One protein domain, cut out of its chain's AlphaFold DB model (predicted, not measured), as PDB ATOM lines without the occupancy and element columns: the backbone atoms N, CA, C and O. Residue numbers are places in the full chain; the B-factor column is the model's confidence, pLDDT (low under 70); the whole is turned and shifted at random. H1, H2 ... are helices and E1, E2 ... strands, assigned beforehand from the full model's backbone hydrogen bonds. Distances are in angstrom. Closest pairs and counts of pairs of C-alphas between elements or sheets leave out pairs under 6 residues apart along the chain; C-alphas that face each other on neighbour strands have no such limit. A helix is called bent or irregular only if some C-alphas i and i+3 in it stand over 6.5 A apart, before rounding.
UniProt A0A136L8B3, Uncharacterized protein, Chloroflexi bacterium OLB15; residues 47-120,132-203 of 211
ATOM      1  N   VAL A  47     -85.189 133.861  58.261       95.69
ATOM      2  CA  VAL A  47     -86.468 134.508  58.002       95.69
ATOM      3  C   VAL A  47     -87.485 134.036  59.032       95.69
ATOM      4  O   VAL A  47     -87.534 132.851  59.364       95.69
ATOM      5  N   LEU A  48     -88.267 134.976  59.541       95.44
ATOM      6  CA  LEU A  48     -89.387 134.757  60.434       95.44
ATOM      7  C   LEU A  48     -90.672 135.103  59.678       95.44
ATOM      8  O   LEU A  48     -90.773 136.165  59.069       95.44
ATOM      9  N   VAL A  49     -91.631 134.188  59.697       96.62
ATOM     10  CA  VAL A  49     -92.941 134.358  59.061       96.62
ATOM     11  C   VAL A  49     -93.986 134.229  60.152       96.62
ATOM     12  O   VAL A  49     -94.010 133.219  60.866       96.62
ATOM     13  N   ASP A  50     -94.821 135.250  60.322       94.62
ATOM     14  CA  ASP A  50     -95.921 135.170  61.276       94.62
ATOM     15  C   ASP A  50     -96.988 134.166  60.815       94.62
ATOM     16  O   ASP A  50     -97.031 133.745  59.658       94.62
ATOM     17  N   MET A  51     -97.837 133.729  61.746       94.56
ATOM     18  CA  MET A  51     -98.818 132.685  61.441       94.56
ATOM     19  C   MET A  51     -99.846 133.108  60.390       94.56
ATOM     20  O   MET A  51    -100.308 132.241  59.661       94.56
ATOM     21  N   THR A  52    -100.195 134.394  60.289       94.75
ATOM     22  CA  THR A  52    -101.156 134.879  59.288       94.75
ATOM     23  C   THR A  52    -100.530 134.875  57.898       94.75
ATOM     24  O   THR A  52    -101.116 134.327  56.969       94.75
ATOM     25  N   GLU A  53     -99.311 135.399  57.757       96.06
ATOM     26  CA  GLU A  53     -98.565 135.329  56.494       96.06
ATOM     27  C   GLU A  53     -98.282 133.878  56.075       96.06
ATOM     28  O   GLU A  53     -98.358 133.531  54.896       96.06
ATOM     29  N   GLY A  54     -97.977 133.013  57.046       96.31
ATOM     30  CA  GLY A  54     -97.766 131.589  56.820       96.31
ATOM     31  C   GLY A  54     -99.030 130.862  56.354       96.31
ATOM     32  O   GLY A  54     -98.943 130.010  55.469       96.31
ATOM     33  N   GLU A  55    -100.190 131.197  56.923       97.44
ATOM     34  CA  GLU A  55    -101.496 130.654  56.530       97.44
ATOM     35  C   GLU A  55    -101.841 131.054  55.096       97.44
ATOM     36  O   GLU A  55    -101.999 130.174  54.245       97.44
ATOM     37  N   ASP A  56    -101.817 132.355  54.792       96.75
ATOM     38  CA  ASP A  56    -102.087 132.885  53.450       96.75
ATOM     39  C   ASP A  56    -101.173 132.237  52.390       96.75
ATOM     40  O   ASP A  56    -101.613 131.844  51.301       96.75
ATOM     41  N   TRP A  57     -99.884 132.085  52.712       95.88
ATOM     42  CA  TRP A  57     -98.909 131.451  51.829       95.88
ATOM     43  C   TRP A  57     -99.205 129.966  51.586       95.88
ATOM     44  O   TRP A  57     -99.203 129.517  50.430       95.88
ATOM     45  N   LEU A  58     -99.449 129.184  52.642       95.50
ATOM     46  CA  LEU A  58     -99.694 127.748  52.509       95.50
ATOM     47  C   LEU A  58    -101.034 127.459  51.834       95.50
ATOM     48  O   LEU A  58    -101.090 126.571  50.985       95.50
ATOM     49  N   GLU A  59    -102.083 128.222  52.129       95.56
ATOM     50  CA  GLU A  59    -103.383 128.092  51.466       95.56
ATOM     51  C   GLU A  59    -103.300 128.410  49.972       95.56
ATOM     52  O   GLU A  59    -103.836 127.670  49.143       95.56
ATOM     53  N   SER A  60    -102.564 129.463  49.599       94.81
ATOM     54  CA  SER A  60    -102.321 129.770  48.188       94.81
ATOM     55  C   SER A  60    -101.491 128.689  47.490       94.81
ATOM     56  O   SER A  60    -101.640 128.496  46.281       94.81
ATOM     57  N   THR A  61    -100.595 128.015  48.215       94.38
ATOM     58  CA  THR A  61     -99.734 126.955  47.669       94.38
ATOM     59  C   THR A  61    -100.484 125.625  47.532       94.38
ATOM     60  O   THR A  61    -100.248 124.877  46.583       94.38
ATOM     61  N   TYR A  62    -101.407 125.337  48.451       93.06
ATOM     62  CA  TYR A  62    -102.177 124.094  48.522       93.06
ATOM     63  C   TYR A  62    -103.693 124.370  48.490       93.06
ATOM     64  O   TYR A  62    -104.387 124.121  49.479       93.06
ATOM     65  N   PRO A  63    -104.246 124.817  47.346       90.56
ATOM     66  CA  PRO A  63    -105.655 125.212  47.246       90.56
ATOM     67  C   PRO A  63    -106.640 124.064  47.525       90.56
ATOM     68  O   PRO A  63    -107.770 124.309  47.941       90.56
ATOM     69  N   ASP A  64    -106.218 122.813  47.330       88.94
ATOM     70  CA  ASP A  64    -107.035 121.624  47.601       88.94
ATOM     71  C   ASP A  64    -107.042 121.210  49.087       88.94
ATOM     72  O   ASP A  64    -107.808 120.329  49.478       88.94
ATOM     73  N   SER A  65    -106.202 121.834  49.922       90.44
ATOM     74  CA  SER A  65    -106.053 121.536  51.355       90.44
ATOM     75  C   SER A  65    -106.383 122.731  52.256       90.44
ATOM     76  O   SER A  65    -106.069 122.675  53.439       90.44
ATOM     77  N   VAL A  66    -107.021 123.789  51.737       93.12
ATOM     78  CA  VAL A  66    -107.336 125.013  52.503       93.12
ATOM     79  C   VAL A  66    -108.062 124.692  53.809       93.12
ATOM     80  O   VAL A  66    -107.537 125.002  54.867       93.12
ATOM     81  N   ASP A  67    -109.181 123.959  53.764       92.44
ATOM     82  CA  ASP A  67    -109.955 123.629  54.974       92.44
ATOM     83  C   ASP A  67    -109.132 122.860  56.032       92.44
ATOM     84  O   ASP A  67    -109.342 123.028  57.232       92.44
ATOM     85  N   GLU A  68    -108.206 121.996  55.597       93.94
ATOM     86  CA  GLU A  68    -107.305 121.248  56.485       93.94
ATOM     87  C   GLU A  68    -106.245 122.174  57.101       93.94
ATOM     88  O   GLU A  68    -105.971 122.093  58.299       93.94
ATOM     89  N   LEU A  69    -105.675 123.068  56.289       93.88
ATOM     90  CA  LEU A  69    -104.666 124.031  56.717       93.88
ATOM     91  C   LEU A  69    -105.252 125.048  57.695       93.88
ATOM     92  O   LEU A  69    -104.712 125.165  58.793       93.88
ATOM     93  N   SER A  70    -106.371 125.706  57.372       96.38
ATOM     94  CA  SER A  70    -106.978 126.704  58.265       96.38
ATOM     95  C   SER A  70    -107.346 126.088  59.619       96.38
ATOM     96  O   SER A  70    -107.123 126.685  60.671       96.38
ATOM     97  N   ALA A  71    -107.851 124.846  59.625       95.12
ATOM     98  CA  ALA A  71    -108.140 124.125  60.864       95.12
ATOM     99  C   ALA A  71    -106.870 123.858  61.694       95.12
ATOM    100  O   ALA A  71    -106.881 124.034  62.914       95.12
ATOM    101  N   ALA A  72    -105.766 123.471  61.046       95.69
ATOM    102  CA  ALA A  72    -104.483 123.270  61.713       95.69
ATOM    103  C   ALA A  72    -103.931 124.580  62.303       95.69
ATOM    104  O   ALA A  72    -103.501 124.593  63.458       95.69
ATOM    105  N   PHE A  73    -103.995 125.690  61.556       96.56
ATOM    106  CA  PHE A  73    -103.612 127.021  62.038       96.56
ATOM    107  C   PHE A  73    -104.455 127.456  63.246       96.56
ATOM    108  O   PHE A  73    -103.893 127.849  64.274       96.56
ATOM    109  N   GLU A  74    -105.783 127.312  63.179       95.06
ATOM    110  CA  GLU A  74    -106.694 127.644  64.283       95.06
ATOM    111  C   GLU A  74    -106.390 126.822  65.545       95.06
ATOM    112  O   GLU A  74    -106.366 127.351  66.662       95.06
ATOM    113  N   GLN A  75    -106.129 125.523  65.389       93.94
ATOM    114  CA  GLN A  75    -105.831 124.632  66.505       93.94
ATOM    115  C   GLN A  75    -104.479 124.957  67.151       93.94
ATOM    116  O   GLN A  75    -104.383 125.042  68.376       93.94
ATOM    117  N   ILE A  76    -103.448 125.215  66.346       94.56
ATOM    118  CA  ILE A  76    -102.113 125.596  66.818       94.56
ATOM    119  C   ILE A  76    -102.127 126.955  67.524       94.56
ATOM    120  O   ILE A  76    -101.449 127.119  68.542       94.56
ATOM    121  N   ALA A  77    -102.937 127.913  67.062       93.50
ATOM    122  CA  ALA A  77    -103.056 129.231  67.688       93.50
ATOM    123  C   ALA A  77    -103.458 129.151  69.175       93.50
ATOM    124  O   ALA A  77    -103.073 130.012  69.972       93.50
ATOM    125  N   GLN A  78    -104.151 128.085  69.594       91.88
ATOM    126  CA  GLN A  78    -104.529 127.857  70.995       91.88
ATOM    127  C   GLN A  78    -103.319 127.714  71.934       91.88
ATOM    128  O   GLN A  78    -103.435 128.007  73.124       91.88
ATOM    129  N   LEU A  79    -102.140 127.334  71.425       91.38
ATOM    130  CA  LEU A  79    -100.907 127.232  72.220       91.38
ATOM    131  C   LEU A  79    -100.477 128.564  72.835       91.38
ATOM    132  O   LEU A  79     -99.840 128.573  73.884       91.38
ATOM    133  N   THR A  80    -100.845 129.683  72.211       90.25
ATOM    134  CA  THR A  80    -100.485 131.027  72.688       90.25
ATOM    135  C   THR A  80    -101.381 131.528  73.822       90.25
ATOM    136  O   THR A  80    -101.041 132.491  74.504       90.25
ATOM    137  N   THR A  81    -102.528 130.877  74.046       89.00
ATOM    138  CA  THR A  81    -103.567 131.340  74.985       89.00
ATOM    139  C   THR A  81    -103.954 130.306  76.043       89.00
ATOM    140  O   THR A  81    -104.766 130.600  76.918       89.00
ATOM    141  N   THR A  82    -103.392 129.097  75.979       89.00
ATOM    142  CA  THR A  82    -103.718 127.992  76.889       89.00
ATOM    143  C   THR A  82    -103.054 128.125  78.263       89.00
ATOM    144  O   THR A  82    -101.882 128.478  78.381       89.00
ATOM    145  N   ASP A  83    -103.791 127.747  79.313       87.56
ATOM    146  CA  ASP A  83    -103.260 127.582  80.673       87.56
ATOM    147  C   ASP A  83    -102.639 126.181  80.903       87.56
ATOM    148  O   ASP A  83    -101.885 125.986  81.859       87.56
ATOM    149  N   ASP A  84    -102.949 125.189  80.051       90.94
ATOM    150  CA  ASP A  84    -102.418 123.813  80.115       90.94
ATOM    151  C   ASP A  84    -101.616 123.473  78.854       90.94
ATOM    152  O   ASP A  84    -101.979 122.613  78.045       90.94
ATOM    153  N   PHE A  85    -100.485 124.161  78.704       88.69
ATOM    154  CA  PHE A  85     -99.595 124.012  77.554       88.69
ATOM    155  C   PHE A  85     -99.194 122.557  77.285       88.69
ATOM    156  O   PHE A  85     -99.146 122.128  76.138       88.69
ATOM    157  N   ALA A  86     -98.943 121.769  78.336       88.00
ATOM    158  CA  ALA A  86     -98.458 120.396  78.207       88.00
ATOM    159  C   ALA A  86     -99.491 119.438  77.597       88.00
ATOM    160  O   ALA A  86     -99.109 118.447  76.966       88.00
ATOM    161  N   THR A  87    -100.780 119.682  77.828       89.38
ATOM    162  CA  THR A  87    -101.852 118.928  77.175       89.38
ATOM    163  C   THR A  87    -102.098 119.475  75.779       89.38
ATOM    164  O   THR A  87    -102.076 118.692  74.836       89.38
ATOM    165  N   THR A  88    -102.214 120.799  75.628       91.44
ATOM    166  CA  THR A  88    -102.467 121.424  74.324       91.44
ATOM    167  C   THR A  88    -101.397 121.043  73.303       91.44
ATOM    168  O   THR A  88    -101.751 120.505  72.266       91.44
ATOM    169  N   ILE A  89    -100.101 121.175  73.612       89.94
ATOM    170  CA  ILE A  89     -99.028 120.818  72.665       89.94
ATOM    171  C   ILE A  89     -99.065 119.350  72.232       89.94
ATOM    172  O   ILE A  89     -98.740 119.028  71.095       89.94
ATOM    173  N   ARG A  90     -99.473 118.446  73.130       89.38
ATOM    174  CA  ARG A  90     -99.597 117.022  72.809       89.38
ATOM    175  C   ARG A  90    -100.756 116.779  71.850       89.38
ATOM    176  O   ARG A  90    -100.618 115.966  70.943       89.38
ATOM    177  N   ASP A  91    -101.869 117.462  72.081       90.56
ATOM    178  CA  ASP A  91    -103.096 117.307  71.309       90.56
ATOM    179  C   ASP A  91    -103.033 118.049  69.964       90.56
ATOM    180  O   ASP A  91    -103.797 117.712  69.069       90.56
ATOM    181  N   THR A  92    -102.127 119.024  69.809       92.88
ATOM    182  CA  THR A  92    -101.895 119.770  68.558       92.88
ATOM    183  C   THR A  92    -100.673 119.288  67.765       92.88
ATOM    184  O   THR A  92    -100.214 119.965  66.846       92.88
ATOM    185  N   GLN A  93    -100.043 118.181  68.171       89.69
ATOM    186  CA  GLN A  93     -98.759 117.760  67.601       89.69
ATOM    187  C   GLN A  93     -98.873 117.357  66.124       89.69
ATOM    188  O   GLN A  93     -97.950 117.623  65.350       89.69
ATOM    189  N   ASP A  94     -99.981 116.726  65.736       90.19
ATOM    190  CA  ASP A  94    -100.200 116.274  64.360       90.19
ATOM    191  C   ASP A  94    -100.377 117.476  63.419       90.19
ATOM    192  O   ASP A  94     -99.808 117.499  62.328       90.19
ATOM    193  N   GLU A  95    -101.071 118.519  63.874       94.38
ATOM    194  CA  GLU A  95    -101.234 119.777  63.151       94.38
ATOM    195  C   GLU A  95     -99.891 120.506  63.010       94.38
ATOM    196  O   GLU A  95     -99.556 120.984  61.925       94.38
ATOM    197  N   ILE A  96     -99.077 120.550  64.076       93.25
ATOM    198  CA  ILE A  96     -97.724 121.135  64.021       93.25
ATOM    199  C   ILE A  96     -96.885 120.417  62.959       93.25
ATOM    200  O   ILE A  96     -96.227 121.062  62.141       93.25
ATOM    201  N   ASN A  97     -96.914 119.082  62.959       91.69
ATOM    202  CA  ASN A  97     -96.179 118.276  61.990       91.69
ATOM    203  C   ASN A  97     -96.668 118.534  60.562       91.69
ATOM    204  O   ASN A  97     -95.842 118.713  59.669       91.69
ATOM    205  N   LEU A  98     -97.988 118.601  60.356       92.38
ATOM    206  CA  LEU A  98     -98.591 118.920  59.063       92.38
ATOM    207  C   LEU A  98     -98.067 120.257  58.528       92.38
ATOM    208  O   LEU A  98     -97.579 120.312  57.400       92.38
ATOM    209  N   LEU A  99     -98.136 121.323  59.326       94.81
ATOM    210  CA  LEU A  99     -97.715 122.656  58.894       94.81
ATOM    211  C   LEU A  99     -96.210 122.734  58.600       94.81
ATOM    212  O   LEU A  99     -95.790 123.344  57.612       94.81
ATOM    213  N   VAL A 100     -95.379 122.084  59.417       94.00
ATOM    214  CA  VAL A 100     -93.929 122.023  59.179       94.00
ATOM    215  C   VAL A 100     -93.604 121.218  57.916       94.00
ATOM    216  O   VAL A 100     -92.792 121.659  57.102       94.00
ATOM    217  N   ASP A 101     -94.260 120.080  57.690       92.50
ATOM    218  CA  ASP A 101     -94.042 119.262  56.493       92.50
ATOM    219  C   ASP A 101     -94.518 119.981  55.218       92.50
ATOM    220  O   ASP A 101     -93.844 119.926  54.182       92.50
ATOM    221  N   ARG A 102     -95.649 120.698  55.281       93.56
ATOM    222  CA  ARG A 102     -96.187 121.493  54.164       93.56
ATOM    223  C   ARG A 102     -95.311 122.693  53.847       93.56
ATOM    224  O   ARG A 102     -94.955 122.869  52.689       93.56
ATOM    225  N   SER A 103     -94.891 123.467  54.846       94.56
ATOM    226  CA  SER A 103     -93.964 124.588  54.632       94.56
ATOM    227  C   SER A 103     -92.628 124.125  54.056       94.56
ATOM    228  O   SER A 103     -92.144 124.694  53.080       94.56
ATOM    229  N   TYR A 104     -92.067 123.031  54.574       92.06
ATOM    230  CA  TYR A 104     -90.857 122.430  54.022       92.06
ATOM    231  C   TYR A 104     -91.041 122.000  52.559       92.06
ATOM    232  O   TYR A 104     -90.198 122.293  51.706       92.06
ATOM    233  N   THR A 105     -92.150 121.327  52.255       91.31
ATOM    234  CA  THR A 105     -92.450 120.857  50.899       91.31
ATOM    235  C   THR A 105     -92.707 122.026  49.948       91.31
ATOM    236  O   THR A 105     -92.247 121.984  48.815       91.31
ATOM    237  N   ALA A 106     -93.376 123.089  50.389       92.75
ATOM    238  CA  ALA A 106     -93.589 124.302  49.603       92.75
ATOM    239  C   ALA A 106     -92.266 125.022  49.297       92.75
ATOM    240  O   ALA A 106     -92.035 125.466  48.174       92.75
ATOM    241  N   LEU A 107     -91.356 125.087  50.273       92.19
ATOM    242  CA  LEU A 107     -90.035 125.686  50.082       92.19
ATOM    243  C   LEU A 107     -89.183 124.884  49.103       92.19
ATOM    244  O   LEU A 107     -88.554 125.454  48.218       92.19
ATOM    245  N   THR A 108     -89.144 123.565  49.263       89.50
ATOM    246  CA  THR A 108     -88.147 122.715  48.596       89.50
ATOM    247  C   THR A 108     -88.691 121.940  47.396       89.50
ATOM    248  O   THR A 108     -87.921 121.434  46.583       89.50
ATOM    249  N   GLY A 109     -90.008 121.792  47.274       88.19
ATOM    250  CA  GLY A 109     -90.629 120.834  46.357       88.19
ATOM    251  C   GLY A 109     -90.249 119.384  46.664       88.19
ATOM    252  O   GLY A 109     -90.353 118.528  45.790       88.19
ATOM    253  N   GLN A 110     -89.752 119.093  47.871       84.81
ATOM    254  CA  GLN A 110     -89.344 117.757  48.290       84.81
ATOM    255  C   GLN A 110     -90.190 117.292  49.463       84.81
ATOM    256  O   GLN A 110     -90.482 118.052  50.381       84.81
ATOM    257  N   LEU A 111     -90.525 116.003  49.461       82.81
ATOM    258  CA  LEU A 111     -91.071 115.368  50.651       82.81
ATOM    259  C   LEU A 111     -89.997 115.294  51.744       82.81
ATOM    260  O   LEU A 111     -88.822 115.062  51.432       82.81
ATOM    261  N   PRO A 112     -90.376 115.439  53.021       74.38
ATOM    262  CA  PRO A 112     -89.444 115.280  54.124       74.38
ATOM    263  C   PRO A 112     -88.827 113.874  54.127       74.38
ATOM    264  O   PRO A 112     -89.518 112.865  53.975       74.38
ATOM    265  N   ALA A 113     -87.505 113.801  54.316       65.62
ATOM    266  CA  ALA A 113     -86.757 112.538  54.303       65.62
ATOM    267  C   ALA A 113     -87.176 111.591  55.441       65.62
ATOM    268  O   ALA A 113     -87.110 110.367  55.306       65.62
ATOM    269  N   VAL A 114     -87.616 112.167  56.559       66.06
ATOM    270  CA  VAL A 114     -88.283 111.468  57.652       66.06
ATOM    271  C   VAL A 114     -89.608 112.192  57.867       66.06
ATOM    272  O   VAL A 114     -89.585 113.350  58.286       66.06
ATOM    273  N   PRO A 115     -90.753 111.553  57.579       61.44
ATOM    274  CA  PRO A 115     -92.039 112.106  57.968       61.44
ATOM    275  C   PRO A 115     -92.003 112.357  59.474       61.44
ATOM    276  O   PRO A 115     -91.684 111.431  60.229       61.44
ATOM    277  N   LEU A 116     -92.361 113.562  59.924       60.59
ATOM    278  CA  LEU A 116     -92.545 113.819  61.362       60.59
ATOM    279  C   LEU A 116     -93.752 113.045  61.940       60.59
ATOM    280  O   LEU A 116     -93.933 113.004  63.152       60.59
ATOM    281  N   LEU A 117     -94.445 112.308  61.057       48.16
ATOM    282  CA  LEU A 117     -95.667 111.519  61.175       48.16
ATOM    283  C   LEU A 117     -96.924 112.390  61.180       48.16
ATOM    284  O   LEU A 117     -97.199 113.103  62.137       48.16
ATOM    285  N   ALA A 118     -97.719 112.198  60.126       41.69
ATOM    286  CA  ALA A 118     -99.169 112.176  60.178       41.69
ATOM    287  C   ALA A 118     -99.601 110.789  59.681       41.69
ATOM    288  O   ALA A 118     -99.129 110.296  58.650       41.69
ATOM    289  N   THR A 119    -100.466 110.114  60.434       42.00
ATOM    290  CA  THR A 119    -101.194 108.958  59.897       42.00
ATOM    291  C   THR A 119    -101.989 109.478  58.697       42.00
ATOM    292  O   THR A 119    -102.670 110.488  58.868       42.00
ATOM    293  N   PRO A 120    -101.923 108.870  57.496       41.72
ATOM    294  CA  PRO A 120    -102.752 109.334  56.390       41.72
ATOM    295  C   PRO A 120    -104.206 109.341  56.858       41.72
ATOM    296  O   PRO A 120    -104.660 108.358  57.457       41.72
ATOM    297  N   LEU A 132     -96.405 117.227  43.737       83.50
ATOM    298  CA  LEU A 132     -95.695 118.173  44.586       83.50
ATOM    299  C   LEU A 132     -95.908 119.587  44.038       83.50
ATOM    300  O   LEU A 132     -95.916 119.754  42.815       83.50
ATOM    301  N   PRO A 133     -96.062 120.595  44.912       85.00
ATOM    302  CA  PRO A 133     -96.147 121.974  44.465       85.00
ATOM    303  C   PRO A 133     -94.834 122.401  43.808       85.00
ATOM    304  O   PRO A 133     -93.766 121.832  44.067       85.00
ATOM    305  N   ASP A 134     -94.915 123.453  43.000       86.31
ATOM    306  CA  ASP A 134     -93.722 124.130  42.511       86.31
ATOM    307  C   ASP A 134     -92.938 124.689  43.706       86.31
ATOM    308  O   ASP A 134     -93.463 125.453  44.516       86.31
ATOM    309  N   ALA A 135     -91.672 124.283  43.819       87.06
ATOM    310  CA  ALA A 135     -90.795 124.724  44.894       87.06
ATOM    311  C   ALA A 135     -90.586 126.240  44.835       87.06
ATOM    312  O   ALA A 135     -90.188 126.773  43.793       87.06
ATOM    313  N   LEU A 136     -90.736 126.914  45.975       87.50
ATOM    314  CA  LEU A 136     -90.353 128.319  46.102       87.50
ATOM    315  C   LEU A 136     -88.839 128.499  45.879       87.50
ATOM    316  O   LEU A 136     -88.399 129.456  45.240       87.50
ATOM    317  N   LEU A 137     -88.031 127.539  46.343       85.12
ATOM    318  CA  LEU A 137     -86.581 127.511  46.172       85.12
ATOM    319  C   LEU A 137     -86.198 126.596  45.002       85.12
ATOM    320  O   LEU A 137     -86.078 125.379  45.126       85.12
ATOM    321  N   THR A 138     -85.960 127.206  43.842       66.19
ATOM    322  CA  THR A 138     -85.681 126.505  42.572       66.19
ATOM    323  C   THR A 138     -84.283 125.863  42.477       66.19
ATOM    324  O   THR A 138     -84.040 125.066  41.570       66.19
ATOM    325  N   SER A 139     -83.358 126.175  43.398       68.50
ATOM    326  CA  SER A 139     -81.983 125.641  43.441       68.50
ATOM    327  C   SER A 139     -81.569 125.288  44.874       68.50
ATOM    328  O   SER A 139     -80.996 126.091  45.607       68.50
ATOM    329  N   LEU A 140     -81.833 124.046  45.281       67.94
ATOM    330  CA  LEU A 140     -81.429 123.521  46.595       67.94
ATOM    331  C   LEU A 140     -79.956 123.086  46.646       67.94
ATOM    332  O   LEU A 140     -79.449 122.712  47.699       67.94
ATOM    333  N   SER A 141     -79.246 123.140  45.515       63.09
ATOM    334  CA  SER A 141     -77.816 122.812  45.432       63.09
ATOM    335  C   SER A 141     -76.915 123.799  46.173       63.09
ATOM    336  O   SER A 141     -75.732 123.522  46.360       63.09
ATOM    337  N   ASP A 142     -77.461 124.942  46.589       63.94
ATOM    338  CA  ASP A 142     -76.683 126.048  47.137       63.94
ATOM    339  C   ASP A 142     -76.490 125.965  48.662       63.94
ATOM    340  O   ASP A 142     -75.692 126.725  49.208       63.94
ATOM    341  N   GLY A 143     -77.158 125.040  49.367       70.06
ATOM    342  CA  GLY A 143     -76.916 124.809  50.794       70.06
ATOM    343  C   GLY A 143     -78.093 124.207  51.560       70.06
ATOM    344  O   GLY A 143     -79.032 123.679  50.973       70.06
ATOM    345  N   ASN A 144     -78.009 124.256  52.890       82.12
ATOM    346  CA  ASN A 144     -79.030 123.695  53.774       82.12
ATOM    347  C   ASN A 144     -80.271 124.593  53.809       82.12
ATOM    348  O   ASN A 144     -80.133 125.812  53.891       82.12
ATOM    349  N   VAL A 145     -81.450 123.974  53.804       88.94
ATOM    350  CA  VAL A 145     -82.740 124.648  54.000       88.94
ATOM    351  C   VAL A 145     -83.435 124.013  55.193       88.94
ATOM    352  O   VAL A 145     -83.490 122.786  55.272       88.94
ATOM    353  N   SER A 146     -83.980 124.808  56.104       91.19
ATOM    354  CA  SER A 146     -84.841 124.318  57.176       91.19
ATOM    355  C   SER A 146     -86.111 125.154  57.291       91.19
ATOM    356  O   SER A 146     -86.121 126.342  56.981       91.19
ATOM    357  N   SER A 147     -87.191 124.496  57.702       93.31
ATOM    358  CA  SER A 147     -88.447 125.123  58.100       93.31
ATOM    359  C   SER A 147     -88.821 124.572  59.462       93.31
ATOM    360  O   SER A 147     -88.983 123.358  59.627       93.31
ATOM    361  N   CYS A 148     -88.915 125.450  60.448       94.75
ATOM    362  CA  CYS A 148     -89.292 125.110  61.804       94.75
ATOM    363  C   CYS A 148     -90.536 125.897  62.219       94.75
ATOM    364  O   CYS A 148     -90.703 127.041  61.817       94.75
ATOM    365  N   LEU A 149     -91.360 125.321  63.089       95.62
ATOM    366  CA  LEU A 149     -92.369 126.065  63.841       95.62
ATOM    367  C   LEU A 149     -91.843 126.279  65.260       95.62
ATOM    368  O   LEU A 149     -91.353 125.333  65.893       95.62
ATOM    369  N   GLY A 150     -91.957 127.496  65.778       94.19
ATOM    370  CA  GLY A 150     -91.600 127.779  67.161       94.19
ATOM    371  C   GLY A 150     -92.450 128.854  67.808       94.19
ATOM    372  O   GLY A 150     -93.203 129.569  67.149       94.19
ATOM    373  N   LEU A 151     -92.331 128.900  69.129       93.06
ATOM    374  CA  LEU A 151     -93.033 129.791  70.036       93.06
ATOM    375  C   LEU A 151     -92.041 130.808  70.602       93.06
ATOM    376  O   LEU A 151     -91.022 130.426  71.174       93.06
ATOM    377  N   ASP A 152     -92.348 132.089  70.450       92.38
ATOM    378  CA  ASP A 152     -91.700 133.179  71.163       92.38
ATOM    379  C   ASP A 152     -92.483 133.483  72.447       92.38
ATOM    380  O   ASP A 152     -93.610 133.987  72.416       92.38
ATOM    381  N   GLU A 153     -91.874 133.163  73.586       88.25
ATOM    382  CA  GLU A 153     -92.425 133.391  74.921       88.25
ATOM    383  C   GLU A 153     -91.929 134.703  75.548       88.25
ATOM    384  O   GLU A 153     -91.935 134.859  76.774       88.25
ATOM    385  N   ASN A 154     -91.450 135.652  74.737       87.00
ATOM    386  CA  ASN A 154     -90.876 136.893  75.234       87.00
ATOM    387  C   ASN A 154     -91.879 137.654  76.125       87.00
ATOM    388  O   ASN A 154     -92.853 138.222  75.627       87.00
ATOM    389  N   PRO A 155     -91.619 137.769  77.444       81.56
ATOM    390  CA  PRO A 155     -92.553 138.387  78.383       81.56
ATOM    391  C   PRO A 155     -92.669 139.906  78.196       81.56
ATOM    392  O   PRO A 155     -93.465 140.555  78.876       81.56
ATOM    393  N   TYR A 156     -91.836 140.492  77.331       83.75
ATOM    394  CA  TYR A 156     -91.872 141.904  76.969       83.75
ATOM    395  C   TYR A 156     -92.690 142.181  75.705       83.75
ATOM    396  O   TYR A 156     -92.923 143.355  75.405       83.75
ATOM    397  N   ASN A 157     -93.137 141.149  74.983       80.25
ATOM    398  CA  ASN A 157     -94.094 141.323  73.902       80.25
ATOM    399  C   ASN A 157     -95.462 141.702  74.495       80.25
ATOM    400  O   ASN A 157     -96.016 140.984  75.329       80.25
ATOM    401  N   LEU A 158     -95.993 142.863  74.100       77.12
ATOM    402  CA  LEU A 158     -97.274 143.363  74.612       77.12
ATOM    403  C   LEU A 158     -98.460 142.535  74.109       77.12
ATOM    404  O   LEU A 158     -99.497 142.517  74.773       77.12
ATOM    405  N   ASP A 159     -98.282 141.848  72.982       77.00
ATOM    406  CA  ASP A 159     -99.294 140.993  72.366       77.00
ATOM    407  C   ASP A 159     -99.270 139.558  72.934       77.00
ATOM    408  O   ASP A 159    -100.155 138.758  72.640       77.00
ATOM    409  N   GLY A 160     -98.320 139.260  73.832       82.81
ATOM    410  CA  GLY A 160     -98.182 137.967  74.501       82.81
ATOM    411  C   GLY A 160     -97.277 136.995  73.747       82.81
ATOM    412  O   GLY A 160     -96.357 137.406  73.040       82.81
ATOM    413  N   TYR A 161     -97.508 135.697  73.953       89.31
ATOM    414  CA  TYR A 161     -96.766 134.653  73.252       89.31
ATOM    415  C   TYR A 161     -97.165 134.617  71.779       89.31
ATOM    416  O   TYR A 161     -98.346 134.739  71.456       89.31
ATOM    417  N   ALA A 162     -96.194 134.414  70.898       91.75
ATOM    418  CA  ALA A 162     -96.414 134.424  69.458       91.75
ATOM    419  C   ALA A 162     -95.781 133.198  68.800       91.75
ATOM    420  O   ALA A 162     -94.743 132.712  69.235       91.75
ATOM    421  N   LEU A 163     -96.425 132.682  67.759       94.50
ATOM    422  CA  LEU A 163     -95.917 131.566  66.969       94.50
ATOM    423  C   LEU A 163     -95.397 132.083  65.635       94.50
ATOM    424  O   LEU A 163     -95.949 133.031  65.080       94.50
ATOM    425  N   TYR A 164     -94.357 131.433  65.129       96.19
ATOM    426  CA  TYR A 164     -93.738 131.787  63.861       96.19
ATOM    427  C   TYR A 164     -93.238 130.544  63.138       96.19
ATOM    428  O   TYR A 164     -92.738 129.603  63.772       96.19
ATOM    429  N   PHE A 165     -93.266 130.587  61.806       97.06
ATOM    430  CA  PHE A 165     -92.326 129.785  61.038       97.06
ATOM    431  C   PHE A 165     -90.961 130.465  61.059       97.06
ATOM    432  O   PHE A 165     -90.822 131.642  60.740       97.06
ATOM    433  N   TYR A 166     -89.945 129.698  61.424       96.38
ATOM    434  CA  TYR A 166     -88.547 130.085  61.359       96.38
ATOM    435  C   TYR A 166     -87.873 129.294  60.242       96.38
ATOM    436  O   TYR A 166     -87.824 128.062  60.281       96.38
ATOM    437  N   ILE A 167     -87.385 130.012  59.238       95.12
ATOM    438  CA  ILE A 167     -86.817 129.456  58.015       95.12
ATOM    439  C   ILE A 167     -85.330 129.795  57.960       95.12
ATOM    440  O   ILE A 167     -84.938 130.958  58.080       95.12
ATOM    441  N   GLU A 168     -84.505 128.782  57.712       93.62
ATOM    442  CA  GLU A 168     -83.087 128.965  57.409       93.62
ATOM    443  C   GLU A 168     -82.825 128.580  55.958       93.62
ATOM    444  O   GLU A 168     -83.189 127.492  55.515       93.62
ATOM    445  N   VAL A 169     -82.170 129.462  55.208       91.62
ATOM    446  CA  VAL A 169     -81.836 129.248  53.793       91.62
ATOM    447  C   VAL A 169     -80.436 129.764  53.476       91.62
ATOM    448  O   VAL A 169     -79.899 130.587  54.215       91.62
ATOM    449  N   PRO A 170     -79.813 129.349  52.363       89.69
ATOM    450  CA  PRO A 170     -78.603 129.999  51.867       89.69
ATOM    451  C   PRO A 170     -78.862 131.477  51.530       89.69
ATOM    452  O   PRO A 170     -79.890 131.802  50.942       89.69
ATOM    453  N   GLU A 171     -77.901 132.365  51.797       87.94
ATOM    454  CA  GLU A 171     -78.005 133.804  51.474       87.94
ATOM    455  C   GLU A 171     -78.362 134.069  49.998       87.94
ATOM    456  O   GLU A 171     -79.096 135.002  49.674       87.94
ATOM    457  N   THR A 172     -77.906 133.207  49.082       85.94
ATOM    458  CA  THR A 172     -78.219 133.290  47.646       85.94
ATOM    459  C   THR A 172     -79.702 133.086  47.326       85.94
ATOM    460  O   THR A 172     -80.146 133.502  46.259       85.94
ATOM    461  N   GLN A 173     -80.455 132.467  48.236       87.31
ATOM    462  CA  GLN A 173     -81.877 132.158  48.103       87.31
ATOM    463  C   GLN A 173     -82.779 133.204  48.785       87.31
ATOM    464  O   GLN A 173     -83.987 133.186  48.587       87.31
ATOM    465  N   LEU A 174     -82.233 134.180  49.524       86.88
ATOM    466  CA  LEU A 174     -83.057 135.222  50.160       86.88
ATOM    467  C   LEU A 174     -83.862 136.064  49.164       86.88
ATOM    468  O   LEU A 174     -84.933 136.559  49.495       86.88
ATOM    469  N   ALA A 175     -83.331 136.268  47.958       86.75
ATOM    470  CA  ALA A 175     -83.961 137.121  46.952       86.75
ATOM    471  C   ALA A 175     -85.190 136.485  46.280       86.75
ATOM    472  O   ALA A 175     -85.891 137.186  45.556       86.75
ATOM    473  N   VAL A 176     -85.419 135.179  46.467       87.44
ATOM    474  CA  VAL A 176     -86.594 134.477  45.920       87.44
ATOM    475  C   VAL A 176     -87.719 134.310  46.942       87.44
ATOM    476  O   VAL A 176     -88.816 133.909  46.565       87.44
ATOM    477  N   LEU A 177     -87.459 134.619  48.215       90.88
ATOM    478  CA  LEU A 177     -88.476 134.612  49.260       90.88
ATOM    479  C   LEU A 177     -89.344 135.882  49.190       90.88
ATOM    480  O   LEU A 177     -88.855 136.915  48.715       90.88
ATOM    481  N   PRO A 178     -90.600 135.822  49.673       92.00
ATOM    482  CA  PRO A 178     -91.467 136.989  49.812       92.00
ATOM    483  C   PRO A 178     -90.773 138.151  50.540       92.00
ATOM    484  O   PRO A 178     -89.971 137.946  51.453       92.00
ATOM    485  N   GLU A 179     -91.035 139.381  50.091       89.75
ATOM    486  CA  GLU A 179     -90.365 140.581  50.617       89.75
ATOM    487  C   GLU A 179     -90.943 141.027  51.965       89.75
ATOM    488  O   GLU A 179     -90.261 141.714  52.723       89.75
ATOM    489  N   GLU A 180     -92.191 140.651  52.232       90.69
ATOM    490  CA  GLU A 180     -92.942 140.910  53.456       90.69
ATOM    491  C   GLU A 180     -92.409 140.131  54.664       90.69
ATOM    492  O   GLU A 180     -92.438 140.662  55.772       90.69
ATOM    493  N   TRP A 181     -91.836 138.943  54.442       94.88
ATOM    494  CA  TRP A 181     -91.335 138.098  55.521       94.88
ATOM    495  C   TRP A 181     -90.167 138.759  56.258       94.88
ATOM    496  O   TRP A 181     -89.222 139.288  55.653       94.88
ATOM    497  N   GLU A 182     -90.197 138.693  57.587       94.94
ATOM    498  CA  GLU A 182     -89.216 139.357  58.431       94.94
ATOM    499  C   GLU A 182     -87.848 138.685  58.305       94.94
ATOM    500  O   GLU A 182     -87.667 137.505  58.590       94.94
ATOM    501  N   ARG A 183     -86.832 139.453  57.911       94.69
ATOM    502  CA  ARG A 183     -85.449 138.968  57.872       94.69
ATOM    503  C   ARG A 183     -84.787 139.186  59.220       94.69
ATOM    504  O   ARG A 183     -84.826 140.294  59.750       94.69
ATOM    505  N   LEU A 184     -84.109 138.157  59.712       92.50
ATOM    506  CA  LEU A 184     -83.384 138.220  60.974       92.50
ATOM    507  C   LEU A 184     -81.878 138.354  60.736       92.50
ATOM    508  O   LEU A 184     -81.300 137.696  59.866       92.50
ATOM    509  N   ASP A 185     -81.237 139.187  61.553       88.19
ATOM    510  CA  ASP A 185     -79.777 139.350  61.562       88.19
ATOM    511  C   ASP A 185     -79.064 138.167  62.248       88.19
ATOM    512  O   ASP A 185     -77.899 137.881  61.959       88.19
ATOM    513  N   GLU A 186     -79.758 137.475  63.157       89.38
ATOM    514  CA  GLU A 186     -79.243 136.382  63.988       89.38
ATOM    515  C   GLU A 186     -80.237 135.200  64.014       89.38
ATOM    516  O   GLU A 186     -81.440 135.407  63.831       89.38
ATOM    517  N   PRO A 187     -79.761 133.957  64.225       90.12
ATOM    518  CA  PRO A 187     -80.633 132.789  64.320       90.12
ATOM    519  C   PRO A 187     -81.518 132.830  65.570       90.12
ATOM    520  O   PRO A 187     -81.077 133.222  66.652       90.12
ATOM    521  N   MET A 188     -82.741 132.306  65.456       87.56
ATOM    522  CA  MET A 188     -83.655 132.190  66.602       87.56
ATOM    523  C   MET A 188     -83.212 131.135  67.622       87.56
ATOM    524  O   MET A 188     -83.557 131.243  68.795       87.56
ATOM    525  N   ASP A 189     -82.406 130.149  67.214       82.69
ATOM    526  CA  ASP A 189     -81.899 129.087  68.098       82.69
ATOM    527  C   ASP A 189     -81.055 129.622  69.282       82.69
ATOM    528  O   ASP A 189     -80.939 128.941  70.303       82.69
ATOM    529  N   ASP A 190     -80.500 130.837  69.175       80.75
ATOM    530  CA  ASP A 190     -79.731 131.493  70.245       80.75
ATOM    531  C   ASP A 190     -80.587 132.442  71.119       80.75
ATOM    532  O   ASP A 190     -80.099 132.994  72.114       80.75
ATOM    533  N   ASN A 191     -81.869 132.638  70.786       86.56
ATOM    534  CA  ASN A 191     -82.767 133.539  71.504       86.56
ATOM    535  C   ASN A 191     -83.301 132.887  72.796       86.56
ATOM    536  O   ASN A 191     -83.824 131.777  72.794       86.56
ATOM    537  N   LEU A 192     -83.198 133.607  73.921       87.94
ATOM    538  CA  LEU A 192     -83.551 133.111  75.258       87.94
ATOM    539  C   LEU A 192     -85.032 132.720  75.398       87.94
ATOM    540  O   LEU A 192     -85.350 131.846  76.202       87.94
ATOM    541  N   PHE A 193     -85.923 133.400  74.674       90.50
ATOM    542  CA  PHE A 193     -87.373 133.209  74.787       90.50
ATOM    543  C   PHE A 193     -87.958 132.336  73.674       90.50
ATOM    544  O   PHE A 193     -89.165 132.117  73.639       90.50
ATOM    545  N   TRP A 194     -87.113 131.831  72.776       93.25
ATOM    546  CA  TRP A 194     -87.547 130.996  71.671       93.25
ATOM    547  C   TRP A 194     -87.605 129.523  72.070       93.25
ATOM    548  O   TRP A 194     -86.630 128.945  72.559       93.25
ATOM    549  N   GLN A 195     -88.738 128.890  71.786       91.81
ATOM    550  CA  GLN A 195     -88.919 127.453  71.905       91.81
ATOM    551  C   GLN A 195     -89.303 126.853  70.554       91.81
ATOM    552  O   GLN A 195     -90.421 127.004  70.067       91.81
ATOM    553  N   ARG A 196     -88.389 126.074  69.973       93.31
ATOM    554  CA  ARG A 196     -88.670 125.293  68.765       93.31
ATOM    555  C   ARG A 196     -89.609 124.126  69.079       93.31
ATOM    556  O   ARG A 196     -89.284 123.288  69.921       93.31
ATOM    557  N   LEU A 197     -90.734 124.047  68.370       91.25
ATOM    558  CA  LEU A 197     -91.750 123.003  68.546       91.25
ATOM    559  C   LEU A 197     -91.502 121.812  67.613       91.25
ATOM    560  O   LEU A 197     -91.478 120.668  68.059       91.25
ATOM    561  N   ALA A 198     -91.257 122.081  66.330       91.00
ATOM    562  CA  ALA A 198     -90.933 121.071  65.323       91.00
ATOM    563  C   ALA A 198     -90.061 121.674  64.218       91.00
ATOM    564  O   ALA A 198     -90.033 122.891  64.040       91.00
ATOM    565  N   CYS A 199     -89.318 120.831  63.496       90.75
ATOM    566  CA  CYS A 199     -88.502 121.297  62.382       90.75
ATOM    567  C   CYS A 199     -88.192 120.206  61.360       90.75
ATOM    568  O   CYS A 199     -87.901 119.067  61.731       90.75
ATOM    569  N   GLN A 200     -88.186 120.600  60.088       88.31
ATOM    570  CA  GLN A 200     -87.689 119.823  58.960       88.31
ATOM    571  C   GLN A 200     -86.484 120.515  58.340       88.31
ATOM    572  O   GLN A 200     -86.460 121.737  58.203       88.31
ATOM    573  N   ALA A 201     -85.486 119.730  57.941       84.62
ATOM    574  CA  ALA A 201     -84.276 120.258  57.331       84.62
ATOM    575  C   ALA A 201     -83.790 119.376  56.182       84.62
ATOM    576  O   ALA A 201     -83.656 118.158  56.318       84.62
ATOM    577  N   LEU A 202     -83.443 120.027  55.077       75.50
ATOM    578  CA  LEU A 202     -82.667 119.457  53.997       75.50
ATOM    579  C   LEU A 202     -81.205 119.810  54.228       75.50
ATOM    580  O   LEU A 202     -80.824 120.983  54.241       75.50
ATOM    581  N   THR A 203     -80.369 118.787  54.371       68.31
ATOM    582  CA  THR A 203     -78.923 118.995  54.279       68.31
ATOM    583  C   THR A 203     -78.531 118.950  52.812       68.31
ATOM    584  O   THR A 203     -78.886 118.003  52.111       68.31
TER     585      THR A 203
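This is residues 47 to 120 and 132 to 203 of the 211 residues of an uncharacterized protein of Chloroflexi bacterium OLB15 (UniProt A0A136L8B3). A twisted five-stranded sheet has helices packed over one face, in two layers: H4 lies slantwise over E2 and E5, H1 runs along E3, and H2 packs on both helices and reaches the sheet with residues 76 to 80. H3 sits off one end of the helical layer and H5 beyond the end of E3; no named helix is on the sheet's other face. The 146 printed residues hold five named helices and five named strands, in the order E1 H1 H2 H3 H4 E2 E3 H5 E4 E5. The sheet, E4 E1 E3 E2 E5, is all antiparallel and the class is mixed. The whole is compact, with a radius of gyration of the C-alphas of 14.7 A and spans of 43 by 38 by 26 A.

E1, residues 47 to 50, begins at C-alpha 47 (-86.468, 134.508, 58.002). H1 is residues 51 to 61, 14.9 A; H2, 63 to 80, 26.6 A; H3, 85 to 91; H4, 93 to 108, 22.3 A. E2 is residues 145 to 152, 21.2 A, bending by 54 degrees at 149; E3, 162 to 170, 25.4 A; H5, 171 to 176; E4, 182 to 184. E5, residues 194 to 202, 21.7 A, bends by 75 degrees at 197 and ends at C-alpha 202 (-82.667, 119.457, 53.997). H2 is irregular, C-alphas 64 and 67 being 8.2 A apart, and H5 only just, 172 and 175 being 6.9 A apart.

E2 and E3 form a hairpin, with N 148 and O 166 2.8 A apart. N 147 and O 200 of E2 and E5 are 2.9 A apart, N 49 and O 165 of E1 and E3 2.9 A, N 48 and O 182 of E1 and E4 2.8 A. E3, H5 and E4 form a split strand-helix-strand unit, two strands running the same way with E1 between them, and its crossover is right-handed. H4 has a height over the sheet of 8.1 A, H1 on the same face 10.8 A. H1 and H2 form a helical hairpin, closest at the C-alphas of Glu 59 and Val 66, 5.1 A. H2 touches H4 at a steep tilt of 53 degrees, closest at the C-alphas of Ala 72 and Glu 95, 5.0 A. H2 and H3 touch only at the corner, closest at the C-alphas of Leu 79 and Phe 85, 6.4 A. Every O i to N i+4 pair is within hydrogen-bond range in H1 and H4, against 9 of 14 in H2, 2 of 3 in H3 and 0 of 2 in H5, where 2 of 3 O i to N i+3 pairs are.

The C-alphas farthest apart, of Asp 83 and Ser 141, are 43.7 A apart. Residues 121 to 131 are not printed, and C-alphas 120 and 132 are 16.3 A apart across the cut. Of the links printed whole, none is long. Mean pLDDT of the printed part is 87.4; residues 113 to 120, 138 to 142 and 203 are under 70.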